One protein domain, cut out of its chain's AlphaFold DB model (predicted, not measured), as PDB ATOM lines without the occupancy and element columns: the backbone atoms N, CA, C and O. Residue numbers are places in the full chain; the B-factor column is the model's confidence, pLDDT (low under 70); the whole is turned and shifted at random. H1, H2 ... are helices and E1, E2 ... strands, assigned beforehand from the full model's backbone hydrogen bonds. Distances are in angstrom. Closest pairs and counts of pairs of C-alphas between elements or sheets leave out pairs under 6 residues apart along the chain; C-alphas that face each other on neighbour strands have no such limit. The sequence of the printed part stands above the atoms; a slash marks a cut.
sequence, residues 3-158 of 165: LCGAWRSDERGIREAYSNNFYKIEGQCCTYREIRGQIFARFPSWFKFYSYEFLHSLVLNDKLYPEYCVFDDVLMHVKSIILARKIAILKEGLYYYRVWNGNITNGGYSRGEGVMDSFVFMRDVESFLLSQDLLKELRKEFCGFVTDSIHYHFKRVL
ATOM      1  N   LEU A   3       6.509 -25.344  -5.337       49.59
ATOM      2  CA  LEU A   3       6.740 -24.257  -4.390       49.59
ATOM      3  C   LEU A   3       7.728 -24.759  -3.334       49.59
ATOM      4  O   LEU A   3       7.513 -25.831  -2.775       49.59
ATOM      5  N   CYS A   4       8.799 -24.018  -3.068       52.06
ATOM      6  CA  CYS A   4       9.891 -24.437  -2.185       52.06
ATOM      7  C   CYS A   4      10.075 -23.419  -1.044       52.06
ATOM      8  O   CYS A   4      10.632 -22.350  -1.277       52.06
ATOM      9  N   GLY A   5       9.605 -23.726   0.173       43.94
ATOM     10  CA  GLY A   5       9.722 -22.844   1.351       43.94
ATOM     11  C   GLY A   5      10.928 -23.191   2.232       43.94
ATOM     12  O   GLY A   5      11.049 -24.334   2.657       43.94
ATOM     13  N   ALA A   6      11.833 -22.239   2.472       37.78
ATOM     14  CA  ALA A   6      13.205 -22.499   2.930       37.78
ATOM     15  C   ALA A   6      13.427 -22.653   4.467       37.78
ATOM     16  O   ALA A   6      12.538 -23.016   5.233       37.78
ATOM     17  N   TRP A   7      14.683 -22.464   4.906       39.41
ATOM     18  CA  TRP A   7      15.269 -22.882   6.196       39.41
ATOM     19  C   TRP A   7      16.243 -21.777   6.700       39.41
ATOM     20  O   TRP A   7      16.688 -20.966   5.890       39.41
ATOM     21  N   ARG A   8      16.644 -21.660   7.981       50.53
ATOM     22  CA  ARG A   8      16.696 -22.650   9.078       50.53
ATOM     23  C   ARG A   8      16.519 -22.015  10.479       50.53
ATOM     24  O   ARG A   8      16.527 -20.801  10.619       50.53
ATOM     25  N   SER A   9      16.395 -22.851  11.516       33.94
ATOM     26  CA  SER A   9      16.142 -22.516  12.930       33.94
ATOM     27  C   SER A   9      17.331 -21.955  13.740       33.94
ATOM     28  O   SER A   9      17.310 -22.065  14.964       33.94
ATOM     29  N   ASP A  10      18.372 -21.399  13.111       37.69
ATOM     30  CA  ASP A  10      19.440 -20.670  13.818       37.69
ATOM     31  C   ASP A  10      20.082 -19.562  12.961       37.69
ATOM     32  O   ASP A  10      20.059 -19.601  11.729       37.69
ATOM     33  N   GLU A  11      20.675 -18.569  13.630       37.38
ATOM     34  CA  GLU A  11      21.244 -17.364  13.007       37.38
ATOM     35  C   GLU A  11      22.536 -17.594  12.202       37.38
ATOM     36  O   GLU A  11      22.952 -16.717  11.438       37.38
ATOM     37  N   ARG A  12      23.199 -18.750  12.343       37.16
ATOM     38  CA  ARG A  12      24.395 -19.078  11.551       37.16
ATOM     39  C   ARG A  12      24.005 -19.634  10.189       37.16
ATOM     40  O   ARG A  12      24.549 -19.167   9.188       37.16
ATOM     41  N   GLY A  13      22.996 -20.506  10.133       39.78
ATOM     42  CA  GLY A  13      22.409 -20.969   8.869       39.78
ATOM     43  C   GLY A  13      21.891 -19.824   7.986       39.78
ATOM     44  O   GLY A  13      22.012 -19.887   6.762       39.78
ATOM     45  N   ILE A  14      21.400 -18.736   8.597       41.75
ATOM     46  CA  ILE A  14      20.999 -17.509   7.886       41.75
ATOM     47  C   ILE A  14      22.159 -16.945   7.047       41.75
ATOM     48  O   ILE A  14      21.962 -16.633   5.875       41.75
ATOM     49  N   ARG A  15      23.382 -16.845   7.589       37.72
ATOM     50  CA  ARG A  15      24.499 -16.183   6.885       37.72
ATOM     51  C   ARG A  15      24.985 -16.946   5.649       37.72
ATOM     52  O   ARG A  15      25.310 -16.309   4.651       37.72
ATOM     53  N   GLU A  16      25.001 -18.278   5.682       38.84
ATOM     54  CA  GLU A  16      25.439 -19.104   4.540       38.84
ATOM     55  C   GLU A  16      24.348 -19.276   3.472       38.84
ATOM     56  O   GLU A  16      24.643 -19.345   2.276       38.84
ATOM     57  N   ALA A  17      23.074 -19.284   3.877       40.91
ATOM     58  CA  ALA A  17      21.957 -19.298   2.937       40.91
ATOM     59  C   ALA A  17      21.767 -17.936   2.239       40.91
ATOM     60  O   ALA A  17      21.358 -17.897   1.082       40.91
ATOM     61  N   TYR A  18      22.081 -16.822   2.916       40.84
ATOM     62  CA  TYR A  18      21.939 -15.462   2.372       40.84
ATOM     63  C   TYR A  18      23.161 -15.010   1.546       40.84
ATOM     64  O   TYR A  18      23.036 -14.077   0.755       40.84
ATOM     65  N   SER A  19      24.331 -15.648   1.691       42.91
ATOM     66  CA  SER A  19      25.516 -15.362   0.861       42.91
ATOM     67  C   SER A  19      25.473 -16.025  -0.522       42.91
ATOM     68  O   SER A  19      26.149 -15.579  -1.448       42.91
ATOM     69  N   ASN A  20      24.656 -17.069  -0.683       44.16
ATOM     70  CA  ASN A  20      24.457 -17.780  -1.942       44.16
ATOM     71  C   ASN A  20      23.225 -17.255  -2.701       44.16
ATOM     72  O   ASN A  20      22.247 -16.807  -2.108       44.16
ATOM     73  N   ASN A  21      23.232 -17.350  -4.036       46.66
ATOM     74  CA  ASN A  21      22.217 -16.735  -4.916       46.66
ATOM     75  C   ASN A  21      20.777 -17.302  -4.794       46.66
ATOM     76  O   ASN A  21      19.914 -16.911  -5.577       46.66
ATOM     77  N   PHE A  22      20.495 -18.195  -3.839       46.62
ATOM     78  CA  PHE A  22      19.222 -18.920  -3.701       46.62
ATOM     79  C   PHE A  22      17.997 -17.997  -3.582       46.62
ATOM     80  O   PHE A  22      16.954 -18.276  -4.164       46.62
ATOM     81  N   TYR A  23      18.148 -16.858  -2.899       49.59
ATOM     82  CA  TYR A  23      17.068 -15.892  -2.668       49.59
ATOM     83  C   TYR A  23      17.016 -14.733  -3.681       49.59
ATOM     84  O   TYR A  23      16.291 -13.771  -3.461       49.59
ATOM     85  N   LYS A  24      17.744 -14.794  -4.809       48.91
ATOM     86  CA  LYS A  24      17.651 -13.762  -5.872       48.91
ATOM     87  C   LYS A  24      16.393 -13.866  -6.749       48.91
ATOM     88  O   LYS A  24      16.223 -13.051  -7.648       48.91
ATOM     89  N   ILE A  25      15.533 -14.852  -6.492       53.97
ATOM     90  CA  ILE A  25      14.332 -15.177  -7.280       53.97
ATOM     91  C   ILE A  25      13.064 -15.058  -6.399       53.97
ATOM     92  O   ILE A  25      12.060 -15.739  -6.592       53.97
ATOM     93  N   GLU A  26      13.119 -14.200  -5.379       50.25
ATOM     94  CA  GLU A  26      12.000 -13.913  -4.479       50.25
ATOM     95  C   GLU A  26      10.830 -13.290  -5.272       50.25
ATOM     96  O   GLU A  26      11.003 -12.313  -6.000       50.25
ATOM     97  N   GLY A  27       9.648 -13.913  -5.205       55.50
ATOM     98  CA  GLY A  27       8.462 -13.506  -5.975       55.50
ATOM     99  C   GLY A  27       8.475 -13.846  -7.477       55.50
ATOM    100  O   GLY A  27       7.515 -13.512  -8.170       55.50
ATOM    101  N   GLN A  28       9.508 -14.518  -8.000       65.38
ATOM    102  CA  GLN A  28       9.613 -14.880  -9.422       65.38
ATOM    103  C   GLN A  28       9.567 -16.404  -9.646       65.38
ATOM    104  O   GLN A  28       9.877 -17.203  -8.764       65.38
ATOM    105  N   CYS A  29       9.150 -16.821 -10.847       78.12
ATOM    106  CA  CYS A  29       9.186 -18.223 -11.270       78.12
ATOM    107  C   CYS A  29      10.501 -18.530 -11.994       78.12
ATOM    108  O   CYS A  29      10.851 -17.815 -12.929       78.12
ATOM    109  N   CYS A  30      11.152 -19.634 -11.631       84.69
ATOM    110  CA  CYS A  30      12.367 -20.150 -12.265       84.69
ATOM    111  C   CYS A  30      12.236 -21.619 -12.698       84.69
ATOM    112  O   CYS A  30      11.216 -22.268 -12.447       84.69
ATOM    113  N   THR A  31      13.275 -22.153 -13.338       89.25
ATOM    114  CA  THR A  31      13.493 -23.592 -13.561       89.25
ATOM    115  C   THR A  31      14.682 -24.102 -12.735       89.25
ATOM    116  O   THR A  31      15.368 -23.331 -12.062       89.25
ATOM    117  N   TYR A  32      14.984 -25.404 -12.808       89.69
ATOM    118  CA  TYR A  32      16.174 -25.976 -12.161       89.69
ATOM    119  C   TYR A  32      17.497 -25.327 -12.622       89.69
ATOM    120  O   TYR A  32      18.493 -25.405 -11.905       89.69
ATOM    121  N   ARG A  33      17.534 -24.694 -13.807       91.38
ATOM    122  CA  ARG A  33      18.759 -24.127 -14.400       91.38
ATOM    123  C   ARG A  33      19.256 -22.886 -13.671       91.38
ATOM    124  O   ARG A  33      20.462 -22.718 -13.512       91.38
ATOM    125  N   GLU A  34      18.349 -22.060 -13.168       88.31
ATOM    126  CA  GLU A  34      18.680 -20.899 -12.341       88.31
ATOM    127  C   GLU A  34      19.100 -21.304 -10.916       88.31
ATOM    128  O   GLU A  34      19.777 -20.538 -10.231       88.31
ATOM    129  N   ILE A  35      18.748 -22.523 -10.479       85.62
ATOM    130  CA  ILE A  35      18.979 -23.022  -9.113       85.62
ATOM    131  C   ILE A  35      19.796 -24.327  -9.049       85.62
ATOM    132  O   ILE A  35      19.670 -25.071  -8.079       85.62
ATOM    133  N   ARG A  36      20.666 -24.618 -10.033       88.12
ATOM    134  CA  ARG A  36      21.388 -25.913 -10.150       88.12
ATOM    135  C   ARG A  36      22.038 -26.404  -8.851       88.12
ATOM    136  O   ARG A  36      21.860 -27.559  -8.476       88.12
ATOM    137  N   GLY A  37      22.714 -25.516  -8.118       82.12
ATOM    138  CA  GLY A  37      23.351 -25.829  -6.829       82.12
ATOM    139  C   GLY A  37      22.390 -26.203  -5.686       82.12
ATOM    140  O   GLY A  37      22.845 -26.483  -4.584       82.12
ATOM    141  N   GLN A  38      21.075 -26.194  -5.927       81.38
ATOM    142  CA  GLN A  38      20.017 -26.509  -4.963       81.38
ATOM    143  C   GLN A  38      19.306 -27.837  -5.260       81.38
ATOM    144  O   GLN A  38      18.626 -28.364  -4.382       81.38
ATOM    145  N   ILE A  39      19.507 -28.415  -6.454       88.75
ATOM    146  CA  ILE A  39      18.928 -29.707  -6.872       88.75
ATOM    147  C   ILE A  39      19.271 -30.811  -5.863       88.75
ATOM    148  O   ILE A  39      18.422 -31.627  -5.517       88.75
ATOM    149  N   PHE A  40      20.499 -30.789  -5.343       89.12
ATOM    150  CA  PHE A  40      21.007 -31.753  -4.365       89.12
ATOM    151  C   PHE A  40      21.257 -31.142  -2.976       89.12
ATOM    152  O   PHE A  40      21.859 -31.778  -2.111       89.12
ATOM    153  N   ALA A  41      20.817 -29.900  -2.738       77.19
ATOM    154  CA  ALA A  41      20.945 -29.281  -1.425       77.19
ATOM    155  C   ALA A  41      20.077 -30.014  -0.391       77.19
ATOM    156  O   ALA A  41      19.105 -30.696  -0.729       77.19
ATOM    157  N   ARG A  42      20.405 -29.838   0.898       68.69
ATOM    158  CA  ARG A  42      19.678 -30.429   2.037       68.69
ATOM    159  C   ARG A  42      18.338 -29.736   2.272       68.69
ATOM    160  O   ARG A  42      18.117 -29.090   3.301       68.69
ATOM    161  N   PHE A  43      17.438 -29.921   1.318       68.94
ATOM    162  CA  PHE A  43      16.119 -29.324   1.256       68.94
ATOM    163  C   PHE A  43      15.046 -30.425   1.133       68.94
ATOM    164  O   PHE A  43      14.646 -30.764   0.020       68.94
ATOM    165  N   PRO A  44      14.615 -31.031   2.262       68.88
ATOM    166  CA  PRO A  44      13.714 -32.188   2.273       68.88
ATOM    167  C   PRO A  44      12.391 -32.009   1.524       68.88
ATOM    168  O   PRO A  44      11.928 -30.896   1.259       68.88
ATOM    169  N   SER A  45      11.748 -33.129   1.211       68.88
ATOM    170  CA  SER A  45      10.509 -33.151   0.424       68.88
ATOM    171  C   SER A  45       9.292 -32.554   1.146       68.88
ATOM    172  O   SER A  45       8.422 -31.998   0.485       68.88
ATOM    173  N   TRP A  46       9.268 -32.547   2.484       71.44
ATOM    174  CA  TRP A  46       8.204 -31.914   3.286       71.44
ATOM    175  C   TRP A  46       8.261 -30.373   3.346       71.44
ATOM    176  O   TRP A  46       7.363 -29.755   3.908       71.44
ATOM    177  N   PHE A  47       9.287 -29.740   2.766       76.25
ATOM    178  CA  PHE A  47       9.359 -28.279   2.591       76.25
ATOM    179  C   PHE A  47       8.821 -27.806   1.224       76.25
ATOM    180  O   PHE A  47       8.977 -26.638   0.851       76.25
ATOM    181  N   LYS A  48       8.215 -28.714   0.446       82.44
ATOM    182  CA  LYS A  48       7.717 -28.438  -0.903       82.44
ATOM    183  C   LYS A  48       6.205 -28.609  -0.982       82.44
ATOM    184  O   LYS A  48       5.674 -29.632  -0.560       82.44
ATOM    185  N   PHE A  49       5.530 -27.640  -1.598       85.31
ATOM    186  CA  PHE A  49       4.142 -27.790  -2.033       85.31
ATOM    187  C   PHE A  49       4.122 -28.002  -3.546       85.31
ATOM    188  O   PHE A  49       4.858 -27.354  -4.293       85.31
ATOM    189  N   TYR A  50       3.265 -28.900  -4.014       86.88
ATOM    190  CA  TYR A  50       3.135 -29.236  -5.429       86.88
ATOM    191  C   TYR A  50       1.710 -28.941  -5.883       86.88
ATOM    192  O   TYR A  50       0.762 -29.253  -5.164       86.88
ATOM    193  N   SER A  51       1.538 -28.375  -7.081       88.44
ATOM    194  CA  SER A  51       0.204 -28.348  -7.690       88.44
ATOM    195  C   SER A  51      -0.229 -29.779  -8.029       88.44
ATOM    196  O   SER A  51       0.611 -30.615  -8.387       88.44
ATOM    197  N   TYR A  52      -1.522 -30.070  -7.882       89.19
ATOM    198  CA  TYR A  52      -2.059 -31.432  -7.954       89.19
ATOM    199  C   TYR A  52      -1.694 -32.130  -9.270       89.19
ATOM    200  O   TYR A  52      -1.221 -33.264  -9.267       89.19
ATOM    201  N   GLU A  53      -1.810 -31.415 -10.388       88.00
ATOM    202  CA  GLU A  53      -1.499 -31.904 -11.736       88.00
ATOM    203  C   GLU A  53      -0.017 -32.274 -11.877       88.00
ATOM    204  O   GLU A  53       0.320 -33.247 -12.549       88.00
ATOM    205  N   PHE A  54       0.877 -31.519 -11.226       88.81
ATOM    206  CA  PHE A  54       2.308 -31.812 -11.239       88.81
ATOM    207  C   PHE A  54       2.622 -33.059 -10.411       88.81
ATOM    208  O   PHE A  54       3.277 -33.963 -10.924       88.81
ATOM    209  N   LEU A  55       2.102 -33.160  -9.184       87.44
ATOM    210  CA  LEU A  55       2.288 -34.354  -8.356       87.44
ATOM    211  C   LEU A  55       1.705 -35.604  -9.034       87.44
ATOM    212  O   LEU A  55       2.379 -36.626  -9.117       87.44
ATOM    213  N   HIS A  56       0.505 -35.499  -9.606       87.12
ATOM    214  CA  HIS A  56      -0.133 -36.568 -10.374       87.12
ATOM    215  C   HIS A  56       0.707 -36.971 -11.600       87.12
ATOM    216  O   HIS A  56       0.882 -38.159 -11.864       87.12
ATOM    217  N   SER A  57       1.319 -36.005 -12.302       85.12
ATOM    218  CA  SER A  57       2.244 -36.297 -13.406       85.12
ATOM    219  C   SER A  57       3.543 -36.983 -12.962       85.12
ATOM    220  O   SER A  57       4.099 -37.753 -13.740       85.12
ATOM    221  N   LEU A  58       4.012 -36.771 -11.727       83.56
ATOM    222  CA  LEU A  58       5.150 -37.520 -11.181       83.56
ATOM    223  C   LEU A  58       4.752 -38.958 -10.806       83.56
ATOM    224  O   LEU A  58       5.526 -39.875 -11.053       83.56
ATOM    225  N   VAL A  59       3.548 -39.162 -10.255       83.25
ATOM    226  CA  VAL A  59       3.029 -40.487  -9.852       83.25
ATOM    227  C   VAL A  59       2.745 -41.396 -11.054       83.25
ATOM    228  O   VAL A  59       3.021 -42.589 -10.986       83.25
ATOM    229  N   LEU A  60       2.191 -40.863 -12.149       78.19
ATOM    230  CA  LEU A  60       1.778 -41.684 -13.297       78.19
ATOM    231  C   LEU A  60       2.924 -42.155 -14.205       78.19
ATOM    232  O   LEU A  60       2.720 -43.095 -14.969       78.19
ATOM    233  N   ASN A  61       4.089 -41.500 -14.177       67.31
ATOM    234  CA  ASN A  61       5.154 -41.745 -15.158       67.31
ATOM    235  C   ASN A  61       6.313 -42.622 -14.650       67.31
ATOM    236  O   ASN A  61       7.110 -43.066 -15.471       67.31
ATOM    237  N   ASP A  62       6.444 -42.864 -13.340       68.50
ATOM    238  CA  ASP A  62       7.536 -43.679 -12.780       68.50
ATOM    239  C   ASP A  62       7.234 -44.140 -11.337       68.50
ATOM    240  O   ASP A  62       6.392 -43.556 -10.651       68.50
ATOM    241  N   LYS A  63       7.989 -45.119 -10.815       69.94
ATOM    242  CA  LYS A  63       8.089 -45.317  -9.363       69.94
ATOM    243  C   LYS A  63       8.765 -44.087  -8.747       69.94
ATOM    244  O   LYS A  63       9.944 -43.797  -8.964       69.94
ATOM    245  N   LEU A  64       7.981 -43.327  -7.989       76.75
ATOM    246  CA  LEU A  64       8.410 -42.069  -7.374       76.75
ATOM    247  C   LEU A  64       9.397 -42.274  -6.213       76.75
ATOM    248  O   LEU A  64      10.302 -41.459  -6.037       76.75
ATOM    249  N   TYR A  65       9.219 -43.366  -5.467       80.50
ATOM    250  CA  TYR A  65       9.983 -43.741  -4.279       80.50
ATOM    251  C   TYR A  65      10.522 -45.173  -4.445       80.50
ATOM    252  O   TYR A  65       9.765 -46.037  -4.903       80.50
ATOM    253  N   PRO A  66      11.790 -45.459  -4.094       77.12
ATOM    254  CA  PRO A  66      12.292 -46.826  -4.008       77.12
ATOM    255  C   PRO A  66      11.654 -47.561  -2.820       77.12
ATOM    256  O   PRO A  66      11.578 -47.042  -1.710       77.12
ATOM    257  N   GLU A  67      11.209 -48.795  -3.046       78.69
ATOM    258  CA  GLU A  67      10.687 -49.661  -1.986       78.69
ATOM    259  C   GLU A  67      11.837 -50.241  -1.141       78.69
ATOM    260  O   GLU A  67      12.913 -50.529  -1.662       78.69
ATOM    261  N   TYR A  68      11.594 -50.444   0.159       79.19
ATOM    262  CA  TYR A  68      12.529 -51.075   1.109       79.19
ATOM    263  C   TYR A  68      13.904 -50.385   1.266       79.19
ATOM    264  O   TYR A  68      14.871 -51.032   1.656       79.19
ATOM    265  N   CYS A  69      13.988 -49.076   1.008       79.38
ATOM    266  CA  CYS A  69      15.210 -48.271   1.112       79.38
ATOM    267  C   CYS A  69      14.987 -47.054   2.025       79.38
ATOM    268  O   CYS A  69      13.938 -46.413   1.958       79.38
ATOM    269  N   VAL A  70      15.967 -46.690   2.856       79.12
ATOM    270  CA  VAL A  70      15.984 -45.402   3.571       79.12
ATOM    271  C   VAL A  70      16.442 -44.290   2.617       79.12
ATOM    272  O   VAL A  70      17.173 -44.539   1.660       79.12
ATOM    273  N   PHE A  71      16.029 -43.045   2.887       81.81
ATOM    274  CA  PHE A  71      16.285 -41.869   2.033       81.81
ATOM    275  C   PHE A  71      15.593 -41.959   0.656       81.81
ATOM    276  O   PHE A  71      16.043 -41.384  -0.335       81.81
ATOM    277  N   ASP A  72      14.455 -42.650   0.620       82.00
ATOM    278  CA  ASP A  72      13.502 -42.718  -0.487       82.00
ATOM    279  C   ASP A  72      13.061 -41.332  -0.995       82.00
ATOM    280  O   ASP A  72      12.833 -41.138  -2.193       82.00
ATOM    281  N   ASP A  73      13.012 -40.335  -0.105       86.44
ATOM    282  CA  ASP A  73      12.666 -38.952  -0.431       86.44
ATOM    283  C   ASP A  73      13.703 -38.220  -1.307       86.44
ATOM    284  O   ASP A  73      13.361 -37.199  -1.913       86.44
ATOM    285  N   VAL A  74      14.932 -38.738  -1.429       88.94
ATOM    286  CA  VAL A  74      16.036 -38.119  -2.186       88.94
ATOM    287  C   VAL A  74      15.794 -38.155  -3.694       88.94
ATOM    288  O   VAL A  74      15.929 -37.126  -4.360       88.94
ATOM    289  N   LEU A  75      15.398 -39.308  -4.246       89.81
ATOM    290  CA  LEU A  75      15.101 -39.422  -5.678       89.81
ATOM    291  C   LEU A  75      13.897 -38.548  -6.051       89.81
ATOM    292  O   LEU A  75      13.919 -37.854  -7.070       89.81
ATOM    293  N   MET A  76      12.875 -38.534  -5.191       88.38
ATOM    294  CA  MET A  76      11.683 -37.705  -5.352       88.38
ATOM    295  C   MET A  76      12.006 -36.203  -5.318       88.38
ATOM    296  O   MET A  76      11.504 -35.463  -6.161       88.38
ATOM    297  N   HIS A  77      12.883 -35.758  -4.410       89.88
ATOM    298  CA  HIS A  77      13.386 -34.377  -4.330       89.88
ATOM    299  C   HIS A  77      14.093 -33.941  -5.624       89.88
ATOM    300  O   HIS A  77      13.735 -32.913  -6.201       89.88
ATOM    301  N   VAL A  78      15.026 -34.750  -6.138       91.38
ATOM    302  CA  VAL A  78      15.747 -34.442  -7.388       91.38
ATOM    303  C   VAL A  78      14.798 -34.430  -8.594       91.38
ATOM    304  O   VAL A  78      14.806 -33.468  -9.370       91.38
ATOM    305  N   LYS A  79      13.933 -35.449  -8.732       91.00
ATOM    306  CA  LYS A  79      12.901 -35.519  -9.784       91.00
ATOM    307  C   LYS A  79      11.975 -34.300  -9.744       91.00
ATOM    308  O   LYS A  79      11.705 -33.703 -10.786       91.00
ATOM    309  N   SER A  80      11.502 -33.906  -8.560       89.69
ATOM    310  CA  SER A  80      10.510 -32.836  -8.416       89.69
ATOM    311  C   SER A  80      11.065 -31.437  -8.692       89.69
ATOM    312  O   SER A  80      10.303 -30.573  -9.120       89.69
ATOM    313  N   ILE A  81      12.375 -31.215  -8.531       90.50
ATOM    314  CA  ILE A  81      13.042 -29.978  -8.964       90.50
ATOM    315  C   ILE A  81      13.308 -29.995 -10.475       90.50
ATOM    316  O   ILE A  81      12.950 -29.044 -11.165       90.50
ATOM    317  N   ILE A  82      13.898 -31.067 -11.014       92.38
ATOM    318  CA  ILE A  82      14.296 -31.124 -12.432       92.38
ATOM    319  C   ILE A  82      13.085 -31.089 -13.381       92.38
ATOM    320  O   ILE A  82      13.121 -30.396 -14.398       92.38
ATOM    321  N   LEU A  83      11.993 -31.780 -13.043       91.81
ATOM    322  CA  LEU A  83      10.797 -31.872 -13.893       91.81
ATOM    323  C   LEU A  83       9.825 -30.685 -13.719       91.81
ATOM    324  O   LEU A  83       8.848 -30.557 -14.465       91.81
ATOM    325  N   ALA A  84      10.063 -29.790 -12.753       90.19
ATOM    326  CA  ALA A  84       9.197 -28.642 -12.508       90.19
ATOM    327  C   ALA A  84       9.401 -27.529 -13.552       90.19
ATOM    328  O   ALA A  84      10.304 -26.703 -13.454       90.19
ATOM    329  N   ARG A  85       8.454 -27.421 -14.498       89.06
ATOM    330  CA  ARG A  85       8.383 -26.327 -15.498       89.06
ATOM    331  C   ARG A  85       8.364 -24.909 -14.900       89.06
ATOM    332  O   ARG A  85       8.642 -23.952 -15.615       89.06
ATOM    333  N   LYS A  86       7.944 -24.773 -13.637       88.00
ATOM    334  CA  LYS A  86       7.973 -23.540 -12.839       88.00
ATOM    335  C   LYS A  86       8.188 -23.897 -11.371       88.00
ATOM    336  O   LYS A  86       7.394 -24.664 -10.809       88.00
ATOM    337  N   ILE A  87       9.215 -23.296 -10.787       87.50
ATOM    338  CA  ILE A  87       9.587 -23.339  -9.376       87.50
ATOM    339  C   ILE A  87       9.448 -21.921  -8.818       87.50
ATOM    340  O   ILE A  87       9.913 -20.970  -9.446       87.50
ATOM    341  N   ALA A  88       8.830 -21.770  -7.651       83.75
ATOM    342  CA  ALA A  88       8.840 -20.523  -6.889       83.75
ATOM    343  C   ALA A  88       9.408 -20.788  -5.486       83.75
ATOM    344  O   ALA A  88       9.086 -21.807  -4.868       83.75
ATOM    345  N   ILE A  89      10.277 -19.899  -5.004       78.44
ATOM    346  CA  ILE A  89      10.977 -20.043  -3.720       78.44
ATOM    347  C   ILE A  89      10.390 -19.053  -2.714       78.44
ATOM    348  O   ILE A  89      10.286 -17.863  -3.005       78.44
ATOM    349  N   LEU A  90      10.022 -19.551  -1.531       74.19
ATOM    350  CA  LEU A  90       9.572 -18.745  -0.397       74.19
ATOM    351  C   LEU A  90      10.661 -18.693   0.673       74.19
ATOM    352  O   LEU A  90      11.236 -19.712   1.062       74.19
ATOM    353  N   LYS A  91      10.890 -17.493   1.199       70.06
ATOM    354  CA  LYS A  91      11.872 -17.195   2.249       70.06
ATOM    355  C   LYS A  91      11.276 -17.296   3.660       70.06
ATOM    356  O   LYS A  91      11.750 -16.668   4.600       70.06
ATOM    357  N   GLU A  92      10.222 -18.093   3.803       70.25
ATOM    358  CA  GLU A  92       9.445 -18.238   5.032       70.25
ATOM    359  C   GLU A  92       9.565 -19.660   5.586       70.25
ATOM    360  O   GLU A  92       9.412 -20.647   4.862       70.25
ATOM    361  N   GLY A  93       9.818 -19.762   6.893       68.69
ATOM    362  CA  GLY A  93       9.935 -21.027   7.621       68.69
ATOM    363  C   GLY A  93       8.578 -21.665   7.921       68.69
ATOM    364  O   GLY A  93       8.247 -21.871   9.083       68.69
ATOM    365  N   LEU A  94       7.800 -21.980   6.882       69.50
ATOM    366  CA  LEU A  94       6.414 -22.470   6.979       69.50
ATOM    367  C   LEU A  94       6.258 -23.871   7.611       69.50
ATOM    368  O   LEU A  94       5.136 -24.348   7.774       69.50
ATOM    369  N   TYR A  95       7.356 -24.553   7.953       72.19
ATOM    370  CA  TYR A  95       7.339 -25.900   8.523       72.19
ATOM    371  C   TYR A  95       8.385 -26.079   9.633       72.19
ATOM    372  O   TYR A  95       9.586 -25.890   9.422       72.19
ATOM    373  N   TYR A  96       7.935 -26.532  10.806       72.12
ATOM    374  CA  TYR A  96       8.784 -26.809  11.966       72.12
ATOM    375  C   TYR A  96       9.115 -28.304  12.065       72.12
ATOM    376  O   TYR A  96       8.249 -29.135  12.329       72.12
ATOM    377  N   TYR A  97      10.390 -28.659  11.887       70.81
ATOM    378  CA  TYR A  97      10.845 -30.048  11.997       70.81
ATOM    379  C   TYR A  97      11.030 -30.481  13.462       70.81
ATOM    380  O   TYR A  97      11.769 -29.846  14.217       70.81
ATOM    381  N   ARG A  98      10.416 -31.605  13.858       73.12
ATOM    382  CA  ARG A  98      10.528 -32.153  15.219       73.12
ATOM    383  C   ARG A  98      11.884 -32.828  15.450       73.12
ATOM    384  O   ARG A  98      12.128 -33.940  14.984       73.12
ATOM    385  N   VAL A  99      12.737 -32.197  16.253       71.44
ATOM    386  CA  VAL A  99      13.978 -32.806  16.753       71.44
ATOM    387  C   VAL A  99      13.662 -33.717  17.945       71.44
ATOM    388  O   VAL A  99      13.110 -33.264  18.944       71.44
ATOM    389  N   TRP A 100      14.022 -35.001  17.857       71.75
ATOM    390  CA  TRP A 100      14.048 -35.921  19.000       71.75
ATOM    391  C   TRP A 100      15.121 -37.005  18.810       71.75
ATOM    392  O   TRP A 100      15.507 -37.324  17.681       71.75
ATOM    393  N   ASN A 101      15.604 -37.572  19.916       58.97
ATOM    394  CA  ASN A 101      16.531 -38.703  19.886       58.97
ATOM    395  C   ASN A 101      15.767 -39.986  19.531       58.97
ATOM    396  O   ASN A 101      14.787 -40.310  20.191       58.97
ATOM    397  N   GLY A 102      16.235 -40.717  18.515       60.09
ATOM    398  CA  GLY A 102      15.607 -41.967  18.067       60.09
ATOM    399  C   GLY A 102      14.739 -41.867  16.806       60.09
ATOM    400  O   GLY A 102      14.086 -42.847  16.462       60.09
ATOM    401  N   ASN A 103      14.740 -40.742  16.072       63.16
ATOM    402  CA  ASN A 103      14.168 -40.736  14.717       63.16
ATOM    403  C   ASN A 103      14.904 -41.734  13.798       63.16
ATOM    404  O   ASN A 103      16.076 -42.034  14.023       63.16
ATOM    405  N   ILE A 104      14.228 -42.225  12.750       62.19
ATOM    406  CA  ILE A 104      14.771 -43.222  11.801       62.19
ATOM    407  C   ILE A 104      16.164 -42.792  11.316       62.19
ATOM    408  O   ILE A 104      17.136 -43.528  11.464       62.19
ATOM    409  N   THR A 105      16.282 -41.531  10.891       61.03
ATOM    410  CA  THR A 105      17.507 -40.903  10.383       61.03
ATOM    411  C   THR A 105      18.681 -40.897  11.372       61.03
ATOM    412  O   THR A 105      19.817 -40.762  10.933       61.03
ATOM    413  N   ASN A 106      18.470 -41.033  12.686       59.88
ATOM    414  CA  ASN A 106      19.526 -41.045  13.713       59.88
ATOM    415  C   ASN A 106      19.544 -42.321  14.575       59.88
ATOM    416  O   ASN A 106      20.424 -42.442  15.436       59.88
ATOM    417  N   GLY A 107      18.618 -43.256  14.359       62.75
ATOM    418  CA  GLY A 107      18.562 -44.559  15.024       62.75
ATOM    419  C   GLY A 107      19.716 -45.488  14.630       62.75
ATOM    420  O   GLY A 107      20.613 -45.104  13.881       62.75
ATOM    421  N   GLY A 108      19.703 -46.719  15.153       61.12
ATOM    422  CA  GLY A 108      20.760 -47.708  14.897       61.12
ATOM    423  C   GLY A 108      20.850 -48.148  13.433       61.12
ATOM    424  O   GLY A 108      21.946 -48.211  12.886       61.12
ATOM    425  N   TYR A 109      19.705 -48.373  12.778       62.69
ATOM    426  CA  TYR A 109      19.645 -48.866  11.397       62.69
ATOM    427  C   TYR A 109      20.404 -47.957  10.413       62.69
ATOM    428  O   TYR A 109      21.343 -48.400   9.759       62.69
ATOM    429  N   SER A 110      20.125 -46.647  10.424       62.28
ATOM    430  CA  SER A 110      20.836 -45.631   9.623       62.28
ATOM    431  C   SER A 110      22.266 -45.304  10.111       62.28
ATOM    432  O   SER A 110      22.800 -44.229   9.819       62.28
ATOM    433  N   ARG A 111      22.886 -46.183  10.906       63.81
ATOM    434  CA  ARG A 111      24.323 -46.179  11.253       63.81
ATOM    435  C   ARG A 111      25.011 -47.511  10.921       63.81
ATOM    436  O   ARG A 111      26.236 -47.558  10.941       63.81
ATOM    437  N   GLY A 112      24.239 -48.562  10.642       68.81
ATOM    438  CA  GLY A 112      24.707 -49.866  10.183       68.81
ATOM    439  C   GLY A 112      24.266 -50.110   8.743       68.81
ATOM    440  O   GLY A 112      24.654 -49.366   7.846       68.81
ATOM    441  N   GLU A 113      23.440 -51.134   8.535       68.31
ATOM    442  CA  GLU A 113      22.970 -51.607   7.222       68.31
ATOM    443  C   GLU A 113      22.417 -50.482   6.334       68.31
ATOM    444  O   GLU A 113      22.886 -50.316   5.209       68.31
ATOM    445  N   GLY A 114      21.546 -49.624   6.881       72.62
ATOM    446  CA  GLY A 114      20.934 -48.479   6.191       72.62
ATOM    447  C   GLY A 114      21.891 -47.328   5.837       72.62
ATOM    448  O   GLY A 114      21.448 -46.200   5.626       72.62
ATOM    449  N   VAL A 115      23.207 -47.560   5.836       79.00
ATOM    450  CA  VAL A 115      24.195 -46.715   5.145       79.00
ATOM    451  C   VAL A 115      24.454 -47.212   3.719       79.00
ATOM    452  O   VAL A 115      24.746 -46.391   2.849       79.00
ATOM    453  N   MET A 116      24.284 -48.505   3.433       83.81
ATOM    454  CA  MET A 116      24.432 -49.040   2.072       83.81
ATOM    455  C   MET A 116      23.323 -48.544   1.132       83.81
ATOM    456  O   MET A 116      23.593 -48.276  -0.037       83.81
ATOM    457  N   ASP A 117      22.135 -48.268   1.677       85.25
ATOM    458  CA  ASP A 117      21.029 -47.522   1.057       85.25
ATOM    459  C   ASP A 117      21.483 -46.207   0.399       85.25
ATOM    460  O   ASP A 117      20.898 -45.758  -0.587       85.25
ATOM    461  N   SER A 118      22.568 -45.591   0.890       87.06
ATOM    462  CA  SER A 118      23.090 -44.371   0.274       87.06
ATOM    463  C   SER A 118      23.628 -44.593  -1.142       87.06
ATOM    464  O   SER A 118      23.417 -43.752  -2.013       87.06
ATOM    465  N   PHE A 119      24.212 -45.760  -1.430       88.44
ATOM    466  CA  PHE A 119      24.608 -46.124  -2.792       88.44
ATOM    467  C   PHE A 119      23.398 -46.410  -3.694       88.44
ATOM    468  O   PHE A 119      23.474 -46.174  -4.900       88.44
ATOM    469  N   VAL A 120      22.274 -46.861  -3.122       89.56
ATOM    470  CA  VAL A 120      21.014 -47.080  -3.851       89.56
ATOM    471  C   VAL A 120      20.470 -45.742  -4.357       89.56
ATOM    472  O   VAL A 120      20.298 -45.586  -5.567       89.56
ATOM    473  N   PHE A 121      20.314 -44.732  -3.488       89.06
ATOM    474  CA  PHE A 121      19.839 -43.421  -3.952       89.06
ATOM    475  C   PHE A 121      20.835 -42.719  -4.888       89.06
ATOM    476  O   PHE A 121      20.404 -42.036  -5.815       89.06
ATOM    477  N   MET A 122      22.153 -42.890  -4.703       92.75
ATOM    478  CA  MET A 122      23.158 -42.328  -5.623       92.75
ATOM    479  C   MET A 122      23.006 -42.905  -7.036       92.75
ATOM    480  O   MET A 122      22.942 -42.139  -7.998       92.75
ATOM    481  N   ARG A 123      22.896 -44.237  -7.153       94.12
ATOM    482  CA  ARG A 123      22.670 -44.954  -8.419       94.12
ATOM    483  C   ARG A 123      21.369 -44.519  -9.086       94.12
ATOM    484  O   ARG A 123      21.341 -44.320 -10.298       94.12
ATOM    485  N   ASP A 124      20.296 -44.373  -8.316       92.31
ATOM    486  CA  ASP A 124      18.972 -44.064  -8.866       92.31
ATOM    487  C   ASP A 124      18.875 -42.600  -9.320       92.31
ATOM    488  O   ASP A 124      18.287 -42.308 -10.363       92.31
ATOM    489  N   VAL A 125      19.541 -41.684  -8.606       94.12
ATOM    490  CA  VAL A 125      19.735 -40.297  -9.049       94.12
ATOM    491  C   VAL A 125      20.617 -40.231 -10.302       94.12
ATOM    492  O   VAL A 125      20.254 -39.521 -11.236       94.12
ATOM    493  N   GLU A 126      21.722 -40.981 -10.383       96.56
ATOM    494  CA  GLU A 126      22.550 -41.042 -11.602       96.56
ATOM    495  C   GLU A 126      21.756 -41.583 -12.799       96.56
ATOM    496  O   GLU A 126      21.772 -40.991 -13.876       96.56
ATOM    497  N   SER A 127      20.997 -42.660 -12.590       95.06
ATOM    498  CA  SER A 127      20.152 -43.292 -13.609       95.06
ATOM    499  C   SER A 127      19.063 -42.342 -14.119       95.06
ATOM    500  O   SER A 127      18.808 -42.280 -15.323       95.06
ATOM    501  N   PHE A 128      18.461 -41.541 -13.232       94.12
ATOM    502  CA  PHE A 128      17.539 -40.474 -13.622       94.12
ATOM    503  C   PHE A 128      18.248 -39.343 -14.389       94.12
ATOM    504  O   PHE A 128      17.766 -38.911 -15.432       94.12
ATOM    505  N   LEU A 129      19.422 -38.890 -13.940       96.19
ATOM    506  CA  LEU A 129      20.196 -37.863 -14.649       96.19
ATOM    507  C   LEU A 129      20.653 -38.327 -16.042       96.19
ATOM    508  O   LEU A 129      20.739 -37.504 -16.954       96.19
ATOM    509  N   LEU A 130      20.917 -39.622 -16.225       97.12
ATOM    510  CA  LEU A 130      21.186 -40.236 -17.527       97.12
ATOM    511  C   LEU A 130      19.933 -40.285 -18.409       97.12
ATOM    512  O   LEU A 130      20.011 -39.907 -19.575       97.12
ATOM    513  N   SER A 131      18.772 -40.683 -17.872       94.62
ATOM    514  CA  SER A 131      17.532 -40.783 -18.663       94.62
ATOM    515  C   SER A 131      17.009 -39.433 -19.173       94.62
ATOM    516  O   SER A 131      16.230 -39.405 -20.122       94.62
ATOM    517  N   GLN A 132      17.442 -38.322 -18.567       94.44
ATOM    518  CA  GLN A 132      17.121 -36.954 -18.995       94.44
ATOM    519  C   GLN A 132      18.238 -36.272 -19.825       94.44
ATOM    520  O   GLN A 132      18.091 -35.099 -20.160       94.44
ATOM    521  N   ASP A 133      19.361 -36.949 -20.113       97.06
ATOM    522  CA  ASP A 133      20.609 -36.367 -20.675       97.06
ATOM    523  C   ASP A 133      21.198 -35.191 -19.849       97.06
ATOM    524  O   ASP A 133      21.939 -34.333 -20.330       97.06
ATOM    525  N   LEU A 134      20.896 -35.147 -18.545       97.38
ATOM    526  CA  LEU A 134      21.323 -34.076 -17.638       97.38
ATOM    527  C   LEU A 134      22.598 -34.391 -16.853       97.38
ATOM    528  O   LEU A 134      23.203 -33.466 -16.309       97.38
ATOM    529  N   LEU A 135      23.068 -35.646 -16.813       97.00
ATOM    530  CA  LEU A 135      24.299 -35.997 -16.083       97.00
ATOM    531  C   LEU A 135      25.526 -35.218 -16.594       97.00
ATOM    532  O   LEU A 135      26.446 -34.944 -15.826       97.00
ATOM    533  N   LYS A 136      25.547 -34.824 -17.874       97.00
ATOM    534  CA  LYS A 136      26.605 -33.969 -18.434       97.00
ATOM    535  C   LYS A 136      26.455 -32.497 -18.025       97.00
ATOM    536  O   LYS A 136      27.469 -31.855 -17.769       97.00
ATOM    537  N   GLU A 137      25.226 -31.980 -17.934       96.38
ATOM    538  CA  GLU A 137      24.940 -30.603 -17.494       96.38
ATOM    539  C   GLU A 137      25.222 -30.415 -15.992       96.38
ATOM    540  O   GLU A 137      25.768 -29.388 -15.597       96.38
ATOM    541  N   LEU A 138      24.879 -31.413 -15.168       96.75
ATOM    542  CA  LEU A 138      24.867 -31.340 -13.699       96.75
ATOM    543  C   LEU A 138      25.998 -32.143 -13.026       96.75
ATOM    544  O   LEU A 138      25.946 -32.403 -11.823       96.75
ATOM    545  N   ARG A 139      27.026 -32.559 -13.785       96.00
ATOM    546  CA  ARG A 139      28.115 -33.430 -13.296       96.00
ATOM    547  C   ARG A 139      28.796 -32.890 -12.039       96.00
ATOM    548  O   ARG A 139      29.094 -33.660 -11.133       96.00
ATOM    549  N   LYS A 140      29.071 -31.583 -11.987       95.38
ATOM    550  CA  LYS A 140      29.802 -30.961 -10.872       95.38
ATOM    551  C   LYS A 140      28.979 -31.023  -9.584       95.38
ATOM    552  O   LYS A 140      29.488 -31.430  -8.543       95.38
ATOM    553  N   GLU A 141      27.715 -30.637  -9.678       94.38
ATOM    554  CA  GLU A 141      26.747 -30.628  -8.589       94.38
ATOM    555  C   GLU A 141      26.461 -32.058  -8.094       94.38
ATOM    556  O   GLU A 141      26.466 -32.295  -6.886       94.38
ATOM    557  N   PHE A 142      26.318 -33.025  -9.008       95.81
ATOM    558  CA  PHE A 142      26.133 -34.439  -8.669       95.81
ATOM    559  C   PHE A 142      27.369 -35.059  -7.990       95.81
ATOM    560  O   PHE A 142      27.236 -35.718  -6.960       95.81
ATOM    561  N   CYS A 143      28.587 -34.808  -8.487       95.25
ATOM    562  CA  CYS A 143      29.809 -35.287  -7.830       95.25
ATOM    563  C   CYS A 143      30.000 -34.677  -6.429       95.25
ATOM    564  O   CYS A 143      30.461 -35.372  -5.520       95.25
ATOM    565  N   GLY A 144      29.617 -33.409  -6.230       93.94
ATOM    566  CA  GLY A 144      29.575 -32.783  -4.903       93.94
ATOM    567  C   GLY A 144      28.606 -33.508  -3.966       93.94
ATOM    568  O   GLY A 144      29.004 -33.962  -2.897       93.94
ATOM    569  N   PHE A 145      27.368 -33.723  -4.417       92.69
ATOM    570  CA  PHE A 145      26.332 -34.465  -3.691       92.69
ATOM    571  C   PHE A 145      26.753 -35.883  -3.277       92.69
ATOM    572  O   PHE A 145      26.558 -36.265  -2.121       92.69
ATOM    573  N   VAL A 146      27.355 -36.652  -4.189       93.69
ATOM    574  CA  VAL A 146      27.903 -37.987  -3.894       93.69
ATOM    575  C   VAL A 146      28.996 -37.894  -2.824       93.69
ATOM    576  O   VAL A 146      28.961 -38.642  -1.848       93.69
ATOM    577  N   THR A 147      29.919 -36.935  -2.951       92.88
ATOM    578  CA  THR A 147      31.025 -36.732  -1.998       92.88
ATOM    579  C   THR A 147      30.514 -36.377  -0.598       92.88
ATOM    580  O   THR A 147      30.891 -37.032   0.376       92.88
ATOM    581  N   ASP A 148      29.612 -35.398  -0.489       89.44
ATOM    582  CA  ASP A 148      29.011 -34.967   0.779       89.44
ATOM    583  C   ASP A 148      28.182 -36.077   1.437       89.44
ATOM    584  O   ASP A 148      28.172 -36.214   2.665       89.44
ATOM    585  N   SER A 149      27.502 -36.892   0.628       88.38
ATOM    586  CA  SER A 149      26.696 -38.018   1.103       88.38
ATOM    587  C   SER A 149      27.591 -39.131   1.650       88.38
ATOM    588  O   SER A 149      27.440 -39.503   2.815       88.38
ATOM    589  N   ILE A 150      28.589 -39.591   0.884       88.56
ATOM    590  CA  ILE A 150      29.598 -40.560   1.353       88.56
ATOM    591  C   ILE A 150      30.248 -40.053   2.647       88.56
ATOM    592  O   ILE A 150      30.262 -40.763   3.653       88.56
ATOM    593  N   HIS A 151      30.708 -38.800   2.668       87.56
ATOM    594  CA  HIS A 151      31.340 -38.191   3.838       87.56
ATOM    595  C   HIS A 151      30.413 -38.151   5.066       87.56
ATOM    596  O   HIS A 151      30.855 -38.414   6.187       87.56
ATOM    597  N   TYR A 152      29.124 -37.858   4.872       84.06
ATOM    598  CA  TYR A 152      28.125 -37.840   5.938       84.06
ATOM    599  C   TYR A 152      27.805 -39.237   6.485       84.06
ATOM    600  O   TYR A 152      27.730 -39.405   7.704       84.06
ATOM    601  N   HIS A 153      27.622 -40.234   5.616       82.25
ATOM    602  CA  HIS A 153      27.259 -41.585   6.040       82.25
ATOM    603  C   HIS A 153      28.455 -42.348   6.633       82.25
ATOM    604  O   HIS A 153      28.319 -42.937   7.704       82.25
ATOM    605  N   PHE A 154      29.654 -42.262   6.045       81.38
ATOM    606  CA  PHE A 154      30.852 -42.936   6.575       81.38
ATOM    607  C   PHE A 154      31.235 -42.417   7.970       81.38
ATOM    608  O   PHE A 154      31.538 -43.213   8.859       81.38
ATOM    609  N   LYS A 155      31.102 -41.104   8.222       81.62
ATOM    610  CA  LYS A 155      31.259 -40.496   9.562       81.62
ATOM    611  C   LYS A 155      30.308 -41.052  10.635       81.62
ATOM    612  O   LYS A 155      30.509 -40.762  11.811       81.62
ATOM    613  N   ARG A 156      29.265 -41.796  10.249       72.69
ATOM    614  CA  ARG A 156      28.267 -42.392  11.153       72.69
ATOM    615  C   ARG A 156      28.436 -43.903  11.352       72.69
ATOM    616  O   ARG A 156      27.888 -44.409  12.327       72.69
ATOM    617  N   VAL A 157      29.169 -44.581  10.461       73.94
ATOM    618  CA  VAL A 157      29.579 -45.995  10.601       73.94
ATOM    619  C   VAL A 157      30.887 -46.105  11.383       73.94
ATOM    620  O   VAL A 157      31.049 -47.013  12.196       73.94
ATOM    621  N   LEU A 158      31.822 -45.174  11.155       65.94
ATOM    622  CA  LEU A 158      33.071 -45.106  11.912       65.94
ATOM    623  C   LEU A 158      32.773 -45.041  13.419       65.94
ATOM    624  O   LEU A 158      31.966 -44.199  13.834       65.94
TER     625      LEU A 158
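AT A GLANCE: This is residues 3 to 158 of the 165 residues of an uncharacterized protein of Helicobacter sp. MIT 05-5294 (UniProt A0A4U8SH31). Three helices, H3, H4 and H5, run side by side with H4 at the corner of a triangle, and a small sheet of three short strands lies beyond H3, on the side away from H4. H3 is in the middle of the model, its centre the nearest of the elements to the mean of the C-alphas, at 6.0 A; H2 crosses near H3, while residues 11 to 16 of H1 and residues 98 to 103 stick out. The printed part has 156 residues, with five named helices and three named strands in the order E1 H1 E2 H2 H3 E3 H4 H5; the mixed sheet runs E2 E1 E3. Under half of the residues are in named elements, 63 in helices and 10 in strands, and by these the class is mostly helix. The whole is compact and rounded, with a radius of gyration of the C-alphas of 15.9 A and spans of 43 by 40 by 30 A.

HOW THE PARTS SIT: The printed part begins with E1, residues 3 to 5, the inner strand of the sheet. H1, residues 11 to 19, follows after a tight link; it touches no helix and is not on the sheet. After a long link comes E2, residues 48 to 50, an edge strand antiparallel to E1 at 162 degrees, where N 3 and O 49 are 2.8 A apart and N 49 and O 3 are 2.9 A apart, both within hydrogen-bond range. A tight link leads to H2, residues 52 to 61, which is not on the sheet. H3, residues 73 to 82, is close to H2 but not clearly touching: their closest C-alphas, those of Leu 58 and Ser 80, are 7.6 A apart, and their lines are only just about perpendicular at 70.2 degrees. H3 only grazes the sheet, with its residues 77 to 81. E3, residues 87 to 90, is the other edge strand, parallel to E1 at 26 degrees, with N 4 and O 88 within hydrogen-bond range at 2.9 A. Residues 29 to 30 also pair with residues 87 to 88 of E3, antiparallel. H4, residues 117 to 131, touches H3 at a shallow tilt of 21 degrees, the same way; their closest C-alphas, those of Leu 75 and Val 125, are 5.8 A apart. H4, with residues 118 to 122 alone, touches residues 146 to 153 of H5, residues 139 to 157; the two form a helical hairpin at a shallow tilt of 9 degrees, opposite ways, with the closest C-alphas, those of Met 122 and Val 146, 6.7 A apart. H3 and H5 are apart. Every O i to N i+4 pair is within hydrogen-bond range in H3 and H4, against 3 of 5 in H1, 5 of 6 in H2 and 14 of 15 in H5.

IN THESE COORDINATES: E1 starts at C-alpha 3, (6.740, -24.257, -4.390). From first to last C-alpha, H1 measures 13.0 A, H2 14.5 A and H3 14.4 A, and E3, the longest strand, 10.1 A. H4 is 21.1 A long and begins at C-alpha 117, (21.029, -47.522, 1.057). H5, the longest helix, is 27.0 A long and ends at C-alpha 157, (29.579, -45.995, 10.601).

THE WHOLE: The two C-alphas farthest apart, those of Glu 53 and Leu 158, are 43.9 A apart. The printed part has no cut. The links H1 to E2, with 28 residues, H2 to H3, with 11, and E3 to H4, with 26, are long. The mean pLDDT of the printed part is 76.2; 49 residues are under 70, among them residues 3 to 28 and 101 to 113.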